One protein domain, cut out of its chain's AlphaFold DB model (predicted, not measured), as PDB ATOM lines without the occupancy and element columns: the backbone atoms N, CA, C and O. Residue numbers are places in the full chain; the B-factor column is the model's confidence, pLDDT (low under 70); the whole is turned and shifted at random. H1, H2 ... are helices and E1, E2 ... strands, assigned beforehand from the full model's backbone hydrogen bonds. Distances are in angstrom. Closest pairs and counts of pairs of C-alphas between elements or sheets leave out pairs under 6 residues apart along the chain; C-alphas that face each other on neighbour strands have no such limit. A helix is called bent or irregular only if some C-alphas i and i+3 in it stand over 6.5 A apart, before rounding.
ATOM      1  N   ARG A   9     301.611 599.475 453.717       94.81
ATOM      2  CA  ARG A   9     303.017 599.823 453.500       94.81
ATOM      3  C   ARG A   9     303.481 600.956 454.417       94.81
ATOM      4  O   ARG A   9     304.548 600.848 455.011       94.81
ATOM      5  N   ALA A  10     302.681 602.012 454.576       95.44
ATOM      6  CA  ALA A  10     302.993 603.096 455.512       95.44
ATOM      7  C   ALA A  10     303.087 602.581 456.961       95.44
ATOM      8  O   ALA A  10     304.011 602.934 457.689       95.44
ATOM      9  N   ARG A  11     302.209 601.645 457.340       95.69
ATOM     10  CA  ARG A  11     302.240 600.986 458.654       95.69
ATOM     11  C   ARG A  11     303.533 600.189 458.874       95.69
ATOM     12  O   ARG A  11     304.080 600.213 459.971       95.69
ATOM     13  N   GLU A  12     304.015 599.458 457.871       95.62
ATOM     14  CA  GLU A  12     305.304 598.750 457.958       95.62
ATOM     15  C   GLU A  12     306.471 599.718 458.165       95.62
ATOM     16  O   GLU A  12     307.328 599.457 459.004       95.62
ATOM     17  N   LEU A  13     306.474 600.850 457.454       96.12
ATOM     18  CA  LEU A  13     307.483 601.899 457.625       96.12
ATOM     19  C   LEU A  13     307.430 602.518 459.029       96.12
ATOM     20  O   LEU A  13     308.473 602.712 459.651       96.12
ATOM     21  N   ALA A  14     306.230 602.772 459.559       95.62
ATOM     22  CA  ALA A  14     306.048 603.225 460.936       95.62
ATOM     23  C   ALA A  14     306.575 602.183 461.942       95.62
ATOM     24  O   ALA A  14     307.307 602.516 462.869       95.62
ATOM     25  N   GLN A  15     306.292 600.897 461.729       95.94
ATOM     26  CA  GLN A  15     306.822 599.829 462.579       95.94
ATOM     27  C   GLN A  15     308.358 599.750 462.520       95.94
ATOM     28  O   GLN A  15     309.007 599.606 463.555       95.94
ATOM     29  N   GLU A  16     308.956 599.873 461.336       96.69
ATOM     30  CA  GLU A  16     310.412 599.902 461.165       96.69
ATOM     31  C   GLU A  16     311.041 601.103 461.887       96.69
ATOM     32  O   GLU A  16     312.067 600.976 462.558       96.69
ATOM     33  N   ALA A  17     310.404 602.270 461.810       95.38
ATOM     34  CA  ALA A  17     310.853 603.458 462.519       95.38
ATOM     35  C   ALA A  17     310.770 603.293 464.051       95.38
ATOM     36  O   ALA A  17     311.702 603.703 464.745       95.38
ATOM     37  N   LEU A  18     309.754 602.596 464.576       94.69
ATOM     38  CA  LEU A  18     309.675 602.241 465.997       94.69
ATOM     39  C   LEU A  18     310.825 601.313 466.416       94.69
ATOM     40  O   LEU A  18     311.443 601.535 467.456       94.69
ATOM     41  N   VAL A  19     311.148 600.298 465.606       94.00
ATOM     42  CA  VAL A  19     312.270 599.386 465.890       94.00
ATOM     43  C   VAL A  19     313.590 600.151 465.946       94.00
ATOM     44  O   VAL A  19     314.366 599.947 466.879       94.00
ATOM     45  N   ARG A  20     313.831 601.063 464.995       94.38
ATOM     46  CA  ARG A  20     315.034 601.911 464.992       94.38
ATOM     47  C   ARG A  20     315.117 602.783 466.244       94.38
ATOM     48  O   ARG A  20     316.160 602.788 466.891       94.38
ATOM     49  N   LEU A  21     314.011 603.420 466.635       91.69
ATOM     50  CA  LEU A  21     313.948 604.238 467.847       91.69
ATOM     51  C   LEU A  21     314.262 603.430 469.113       91.69
ATOM     52  O   LEU A  21     315.074 603.857 469.932       91.69
ATOM     53  N   VAL A  22     313.647 602.256 469.274       90.38
ATOM     54  CA  VAL A  22     313.873 601.389 470.443       90.38
ATOM     55  C   VAL A  22     315.314 600.879 470.477       90.38
ATOM     56  O   VAL A  22     315.934 600.891 471.540       90.38
ATOM     57  N   ALA A  23     315.878 600.489 469.330       90.31
ATOM     58  CA  ALA A  23     317.273 600.066 469.234       90.31
ATOM     59  C   ALA A  23     318.245 601.203 469.598       90.31
ATOM     60  O   ALA A  23     319.212 600.982 470.326       90.31
ATOM     61  N   ALA A  24     317.963 602.428 469.145       89.38
ATOM     62  CA  ALA A  24     318.770 603.610 469.438       89.38
ATOM     63  C   ALA A  24     318.626 604.117 470.884       89.38
ATOM     64  O   ALA A  24     319.494 604.840 471.367       89.38
ATOM     65  N   TYR A  25     317.562 603.737 471.601       86.12
ATOM     66  CA  TYR A  25     317.324 604.187 472.977       86.12
ATOM     67  C   TYR A  25     318.381 603.681 473.978       86.12
ATOM     68  O   TYR A  25     318.533 604.244 475.062       86.12
ATOM     69  N   GLY A  26     319.125 602.620 473.641       78.50
ATOM     70  CA  GLY A  26     320.276 602.124 474.412       78.50
ATOM     71  C   GLY A  26     319.939 601.346 475.692       78.50
ATOM     72  O   GLY A  26     320.823 600.779 476.325       78.50
ATOM     73  N   THR A  27     318.664 601.283 476.077       81.81
ATOM     74  CA  THR A  27     318.128 600.454 477.173       81.81
ATOM     75  C   THR A  27     316.742 599.953 476.775       81.81
ATOM     76  O   THR A  27     316.260 600.327 475.712       81.81
ATOM     77  N   ASN A  28     316.076 599.141 477.601       80.12
ATOM     78  CA  ASN A  28     314.683 598.774 477.344       80.12
ATOM     79  C   ASN A  28     313.734 599.912 477.783       80.12
ATOM     80  O   ASN A  28     313.552 600.090 478.995       80.12
ATOM     81  N   PRO A  29     313.135 600.687 476.858       78.12
ATOM     82  CA  PRO A  29     312.238 601.769 477.233       78.12
ATOM     83  C   PRO A  29     310.918 601.241 477.808       78.12
ATOM     84  O   PRO A  29     310.381 600.226 477.369       78.12
ATOM     85  N   ARG A  30     310.325 601.984 478.748       85.12
ATOM     86  CA  ARG A  30     308.941 601.767 479.215       85.12
ATOM     87  C   ARG A  30     307.940 602.517 478.329       85.12
ATOM     88  O   ARG A  30     307.126 603.287 478.830       85.12
ATOM     89  N   PHE A  31     308.044 602.342 477.015       89.69
ATOM     90  CA  PHE A  31     307.101 602.949 476.078       89.69
ATOM     91  C   PHE A  31     305.771 602.205 476.104       89.69
ATOM     92  O   PHE A  31     305.737 600.975 476.131       89.69
ATOM     93  N   VAL A  32     304.680 602.962 476.054       92.62
ATOM     94  CA  VAL A  32     303.347 602.423 475.796       92.62
ATOM     95  C   VAL A  32     302.969 602.821 474.377       92.62
ATOM     96  O   VAL A  32     302.895 604.006 474.057       92.62
ATOM     97  N   LEU A  33     302.782 601.817 473.520       94.44
ATOM     98  CA  LEU A  33     302.381 602.016 472.133       94.44
ATOM     99  C   LEU A  33     300.893 602.356 472.058       94.44
ATOM    100  O   LEU A  33     300.066 601.659 472.647       94.44
ATOM    101  N   LEU A  34     300.575 603.402 471.305       95.81
ATOM    102  CA  LEU A  34     299.230 603.906 471.074       95.81
ATOM    103  C   LEU A  34     298.945 603.978 469.563       95.81
ATOM    104  O   LEU A  34     299.787 603.642 468.725       95.81
ATOM    105  N   GLY A  35     297.728 604.394 469.220       95.00
ATOM    106  CA  GLY A  35     297.382 604.779 467.854       95.00
ATOM    107  C   GLY A  35     297.383 603.642 466.834       95.00
ATOM    108  O   GLY A  35     297.061 602.492 467.139       95.00
ATOM    109  N   GLY A  36     297.700 603.975 465.582       95.00
ATOM    110  CA  GLY A  36     297.388 603.149 464.410       95.00
ATOM    111  C   GLY A  36     298.179 601.842 464.257       95.00
ATOM    112  O   GLY A  36     297.812 601.012 463.419       95.00
ATOM    113  N   LEU A  37     299.226 601.619 465.060       95.56
ATOM    114  CA  LEU A  37     299.930 600.328 465.133       95.56
ATOM    115  C   LEU A  37     299.246 599.322 466.074       95.56
ATOM    116  O   LEU A  37     299.420 598.114 465.902       95.56
ATOM    117  N   VAL A  38     298.451 599.793 467.040       95.75
ATOM    118  CA  VAL A  38     297.812 598.965 468.079       95.75
ATOM    119  C   VAL A  38     296.739 598.003 467.548       95.75
ATOM    120  O   VAL A  38     296.722 596.859 468.013       95.75
ATOM    121  N   PRO A  39     295.859 598.374 466.592       94.44
ATOM    122  CA  PRO A  39     294.763 597.506 466.163       94.44
ATOM    123  C   PRO A  39     295.208 596.109 465.726       94.44
ATOM    124  O   PRO A  39     294.615 595.122 466.146       94.44
ATOM    125  N   ASP A  40     296.292 595.996 464.960       91.44
ATOM    126  CA  ASP A  40     296.795 594.692 464.504       91.44
ATOM    127  C   ASP A  40     297.390 593.839 465.637       91.44
ATOM    128  O   ASP A  40     297.476 592.619 465.504       91.44
ATOM    129  N   LEU A  41     297.811 594.460 466.743       90.81
ATOM    130  CA  LEU A  41     298.362 593.763 467.907       90.81
ATOM    131  C   LEU A  41     297.258 593.233 468.826       90.81
ATOM    132  O   LEU A  41     297.411 592.165 469.416       90.81
ATOM    133  N   LEU A  42     296.144 593.963 468.946       92.75
ATOM    134  CA  LEU A  42     295.033 593.600 469.834       92.75
ATOM    135  C   LEU A  42     293.938 592.793 469.125       92.75
ATOM    136  O   LEU A  42     293.300 591.941 469.742       92.75
ATOM    137  N   CYS A  43     293.736 593.016 467.827       92.38
ATOM    138  CA  CYS A  43     292.638 592.444 467.051       92.38
ATOM    139  C   CYS A  43     293.115 591.359 466.071       92.38
ATOM    140  O   CYS A  43     292.650 591.296 464.935       92.38
ATOM    141  N   THR A  44     294.012 590.466 466.504       89.12
ATOM    142  CA  THR A  44     294.667 589.445 465.649       89.12
ATOM    143  C   THR A  44     293.718 588.462 464.953       89.12
ATOM    144  O   THR A  44     294.115 587.783 464.010       89.12
ATOM    145  N   ARG A  45     292.461 588.371 465.405       91.81
ATOM    146  CA  ARG A  45     291.414 587.507 464.831       91.81
ATOM    147  C   ARG A  45     290.310 588.277 464.103       91.81
ATOM    148  O   ARG A  45     289.323 587.675 463.690       91.81
ATOM    149  N   SER A  46     290.435 589.598 463.986       90.81
ATOM    150  CA  SER A  46     289.453 590.416 463.276       90.81
ATOM    151  C   SER A  46     289.481 590.106 461.781       90.81
ATOM    152  O   SER A  46     290.543 590.042 461.171       90.81
ATOM    153  N   GLN A  47     288.301 589.964 461.179       91.44
ATOM    154  CA  GLN A  47     288.156 589.882 459.722       91.44
ATOM    155  C   GLN A  47     288.248 591.264 459.052       91.44
ATOM    156  O   GLN A  47     288.466 591.358 457.848       91.44
ATOM    157  N   MET A  48     288.096 592.339 459.830       89.88
ATOM    158  CA  MET A  48     288.285 593.710 459.372       89.88
ATOM    159  C   MET A  48     289.729 594.143 459.630       89.88
ATOM    160  O   MET A  48     290.185 594.138 460.776       89.88
ATOM    161  N   LEU A  49     290.428 594.524 458.561       88.62
ATOM    162  CA  LEU A  49     291.808 594.996 458.619       88.62
ATOM    163  C   LEU A  49     291.860 596.502 458.871       88.62
ATOM    164  O   LEU A  49     291.118 597.273 458.260       88.62
ATOM    165  N   HIS A  50     292.792 596.927 459.721       92.31
ATOM    166  CA  HIS A  50     293.092 598.343 459.880       92.31
ATOM    167  C   HIS A  50     293.706 598.904 458.586       92.31
ATOM    168  O   HIS A  50     294.587 598.277 457.983       92.31
ATOM    169  N   ILE A  51     293.270 600.108 458.191       93.75
ATOM    170  CA  ILE A  51     293.693 600.792 456.954       93.75
ATOM    171  C   ILE A  51     295.209 601.061 456.902       93.75
ATOM    172  O   ILE A  51     295.792 601.198 455.828       93.75
ATOM    173  N   GLY A  52     295.863 601.074 458.064       93.94
ATOM    174  CA  GLY A  52     297.273 601.404 458.238       93.94
ATOM    175  C   GLY A  52     297.454 602.759 458.916       93.94
ATOM    176  O   GLY A  52     296.482 603.432 459.246       93.94
ATOM    177  N   THR A  53     298.706 603.143 459.141       95.56
ATOM    178  CA  THR A  53     299.082 604.397 459.808       95.56
ATOM    179  C   THR A  53     300.333 604.962 459.155       95.56
ATOM    180  O   THR A  53     301.044 604.229 458.467       95.56
ATOM    181  N   THR A  54     300.575 606.252 459.328       95.56
ATOM    182  CA  THR A  54     301.710 606.977 458.727       95.56
ATOM    183  C   THR A  54     302.749 607.399 459.764       95.56
ATOM    184  O   THR A  54     303.815 607.887 459.407       95.56
ATOM    185  N   ASP A  55     302.442 607.176 461.035       94.38
ATOM    186  CA  ASP A  55     303.087 607.699 462.230       94.38
ATOM    187  C   ASP A  55     303.124 606.638 463.347       94.38
ATOM    188  O   ASP A  55     302.600 605.527 463.215       94.38
ATOM    189  N   ILE A  56     303.803 606.971 464.444       94.69
ATOM    190  CA  ILE A  56     303.875 606.154 465.655       94.69
ATOM    191  C   ILE A  56     303.467 607.039 466.828       94.69
ATOM    192  O   ILE A  56     304.118 608.049 467.087       94.69
ATOM    193  N   ASP A  57     302.470 606.606 467.590       94.81
ATOM    194  CA  ASP A  57     302.088 607.259 468.838       94.81
ATOM    195  C   ASP A  57     302.690 606.502 470.025       94.81
ATOM    196  O   ASP A  57     302.413 605.318 470.236       94.81
ATOM    197  N   LEU A  58     303.516 607.182 470.821       92.62
ATOM    198  CA  LEU A  58     304.132 606.618 472.020       92.62
ATOM    199  C   LEU A  58     303.809 607.483 473.229       92.62
ATOM    200  O   LEU A  58     304.103 608.676 473.249       92.62
ATOM    201  N   GLN A  59     303.295 606.861 474.285       90.12
ATOM    202  CA  GLN A  59     303.375 607.446 475.613       90.12
ATOM    203  C   GLN A  59     304.721 607.068 476.237       90.12
ATOM    204  O   GLN A  59     305.113 605.898 476.295       90.12
ATOM    205  N   VAL A  60     305.418 608.087 476.728       85.44
ATOM    206  CA  VAL A  60     306.732 607.981 477.359       85.44
ATOM    207  C   VAL A  60     306.651 608.467 478.804       85.44
ATOM    208  O   VAL A  60     305.935 609.422 479.103       85.44
ATOM    209  N   ASN A  61     307.375 607.818 479.718       78.69
ATOM    210  CA  ASN A  61     307.563 608.349 481.067       78.69
ATOM    211  C   ASN A  61     308.850 609.172 481.091       78.69
ATOM    212  O   ASN A  61     309.947 608.616 481.105       78.69
ATOM    213  N   LEU A  62     308.704 610.493 481.056       68.62
ATOM    214  CA  LEU A  62     309.846 611.398 481.018       68.62
ATOM    215  C   LEU A  62     310.343 611.806 482.400       68.62
ATOM    216  O   LEU A  62     311.392 612.426 482.445       68.62
ATOM    217  N   GLU A  63     309.681 611.393 483.489       64.81
ATOM    218  CA  GLU A  63     309.908 611.885 484.859       64.81
ATOM    219  C   GLU A  63     309.767 613.423 484.944       64.81
ATOM    220  O   GLU A  63     310.378 614.176 484.201       64.81
ATOM    221  N   ILE A  64     308.921 613.934 485.844       60.12
ATOM    222  CA  ILE A  64     308.497 615.357 485.862       60.12
ATOM    223  C   ILE A  64     309.633 616.319 486.307       60.12
ATOM    224  O   ILE A  64     309.418 617.515 486.475       60.12
ATOM    225  N   TYR A  65     310.855 615.829 486.513       49.03
ATOM    226  CA  TYR A  65     311.963 616.654 486.989       49.03
ATOM    227  C   TYR A  65     312.691 617.362 485.839       49.03
ATOM    228  O   TYR A  65     313.050 616.743 484.835       49.03
ATOM    229  N   ASP A  66     312.929 618.663 486.018       49.22
ATOM    230  CA  ASP A  66     313.724 619.493 485.111       49.22
ATOM    231  C   ASP A  66     315.109 618.858 484.871       49.22
ATOM    232  O   ASP A  66     315.764 618.393 485.807       49.22
ATOM    233  N   GLY A  67     315.529 618.770 483.605       59.12
ATOM    234  CA  GLY A  67     316.775 618.103 483.202       59.12
ATOM    235  C   GLY A  67     316.757 616.567 483.212       59.12
ATOM    236  O   GLY A  67     317.828 615.954 483.218       59.12
ATOM    237  N   SER A  68     315.580 615.927 483.211       65.38
ATOM    238  CA  SER A  68     315.454 614.464 483.253       65.38
ATOM    239  C   SER A  68     316.332 613.747 482.202       65.38
ATOM    240  O   SER A  68     316.181 613.976 480.993       65.38
ATOM    241  N   PRO A  69     317.201 612.805 482.626       72.69
ATOM    242  CA  PRO A  69     318.037 612.004 481.732       72.69
ATOM    243  C   PRO A  69     317.252 611.266 480.637       72.69
ATOM    244  O   PRO A  69     317.800 610.975 479.572       72.69
ATOM    245  N   ASN A  70     315.971 610.965 480.881       73.88
ATOM    246  CA  ASN A  70     315.115 610.258 479.930       73.88
ATOM    247  C   ASN A  70     314.698 611.145 478.753       73.88
ATOM    248  O   ASN A  70     314.585 610.629 477.641       73.88
ATOM    249  N   VAL A  71     314.531 612.456 478.966       80.94
ATOM    250  CA  VAL A  71     314.259 613.427 477.892       80.94
ATOM    251  C   VAL A  71     315.468 613.514 476.966       80.94
ATOM    252  O   VAL A  71     315.349 613.246 475.773       80.94
TER     253      VAL A  71
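AT A GLANCE: This is residues 9 to 71 of the 87 residues of an uncharacterized protein of Acidobacteria bacterium (UniProt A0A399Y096). One long helix, H1, lies along one side of a thinner strip made of the short helix H2 and a very small two-stranded antiparallel sheet, E1 and E2; H2 crosses the early part of H1 with a few contacts. Two stretches that stick out lengthen the whole into a rod: residues 41 to 47, of which 41 and 42 belong to H2, toward one end, and residues 64 to 69, which hold no named element, toward the other. The printed part has 63 residues with two named helices and two named strands in the order H1, E1, H2, E2, and the sheet's order is E1 - E2. The class is mostly helix, though under half of the printed residues, 30 of 63, are in named elements. The whole is loose, with a radius of gyration of the C-alphas of 14.0 A and spans of 46 by 19 by 18 A.

HOW THE PARTS SIT: H1, residues 9 to 24, touches H2, residues 35 to 42, with residues 11 to 15 alone. The closest C-alphas of the two, those of Arg 11 and Leu 37, are 6.9 A apart, and the lines of the helices stand about perpendicular, at 88 degrees. E1, residues 32 to 34, and E2, residues 57 to 59, are antiparallel neighbours, with 147 degrees between their directions. The C-alphas of residues 33 and 58 face each other at 4.9 A. N 34 and O 57 are within hydrogen-bond range at 2.9 A, and N 32 and O 59 at 3.0 A. The closest C-alphas of H2 and E2, those of Gly 35 and Asp 57, are 5.4 A apart. H1 and E2 are apart. In H1 every O i to N i+4 pair is within hydrogen-bond range; in H2 1 of 4 is, beside 3 of 5 O i to N i+3 pairs.

IN THESE COORDINATES: H1 begins at C-alpha 9, (303.017, 599.823, 453.500), and runs 22.7 A to C-alpha 24, (318.770, 603.610, 469.438). E1, Val 32 to Leu 34, is 6.4 A long. H2, Gly 35 to Leu 42, is 11.6 A long and neither bent nor irregular, but only just: C-alphas 37 and 40 are 6.5 A apart. E2, Asp 57 to Gln 59, is 6.9 A long and ends at C-alpha 59, (303.375, 607.446, 475.613).

THE WHOLE: The two C-alphas farthest apart, those of Gln 47 and Asp 66, are 46.6 A apart. Without the stretches that stand free, residues 41 to 47 and 64 to 69, the body spans 37 by 18 by 14 A. The link from H1 to E1 is short, that from E1 to H2 tight, and that from H2 to E2 long, with 14 residues. Residues 60 to 71 hold no named element. The printed part has no cut; its mean pLDDT is 87.3, with residues 62 to 68 under 70.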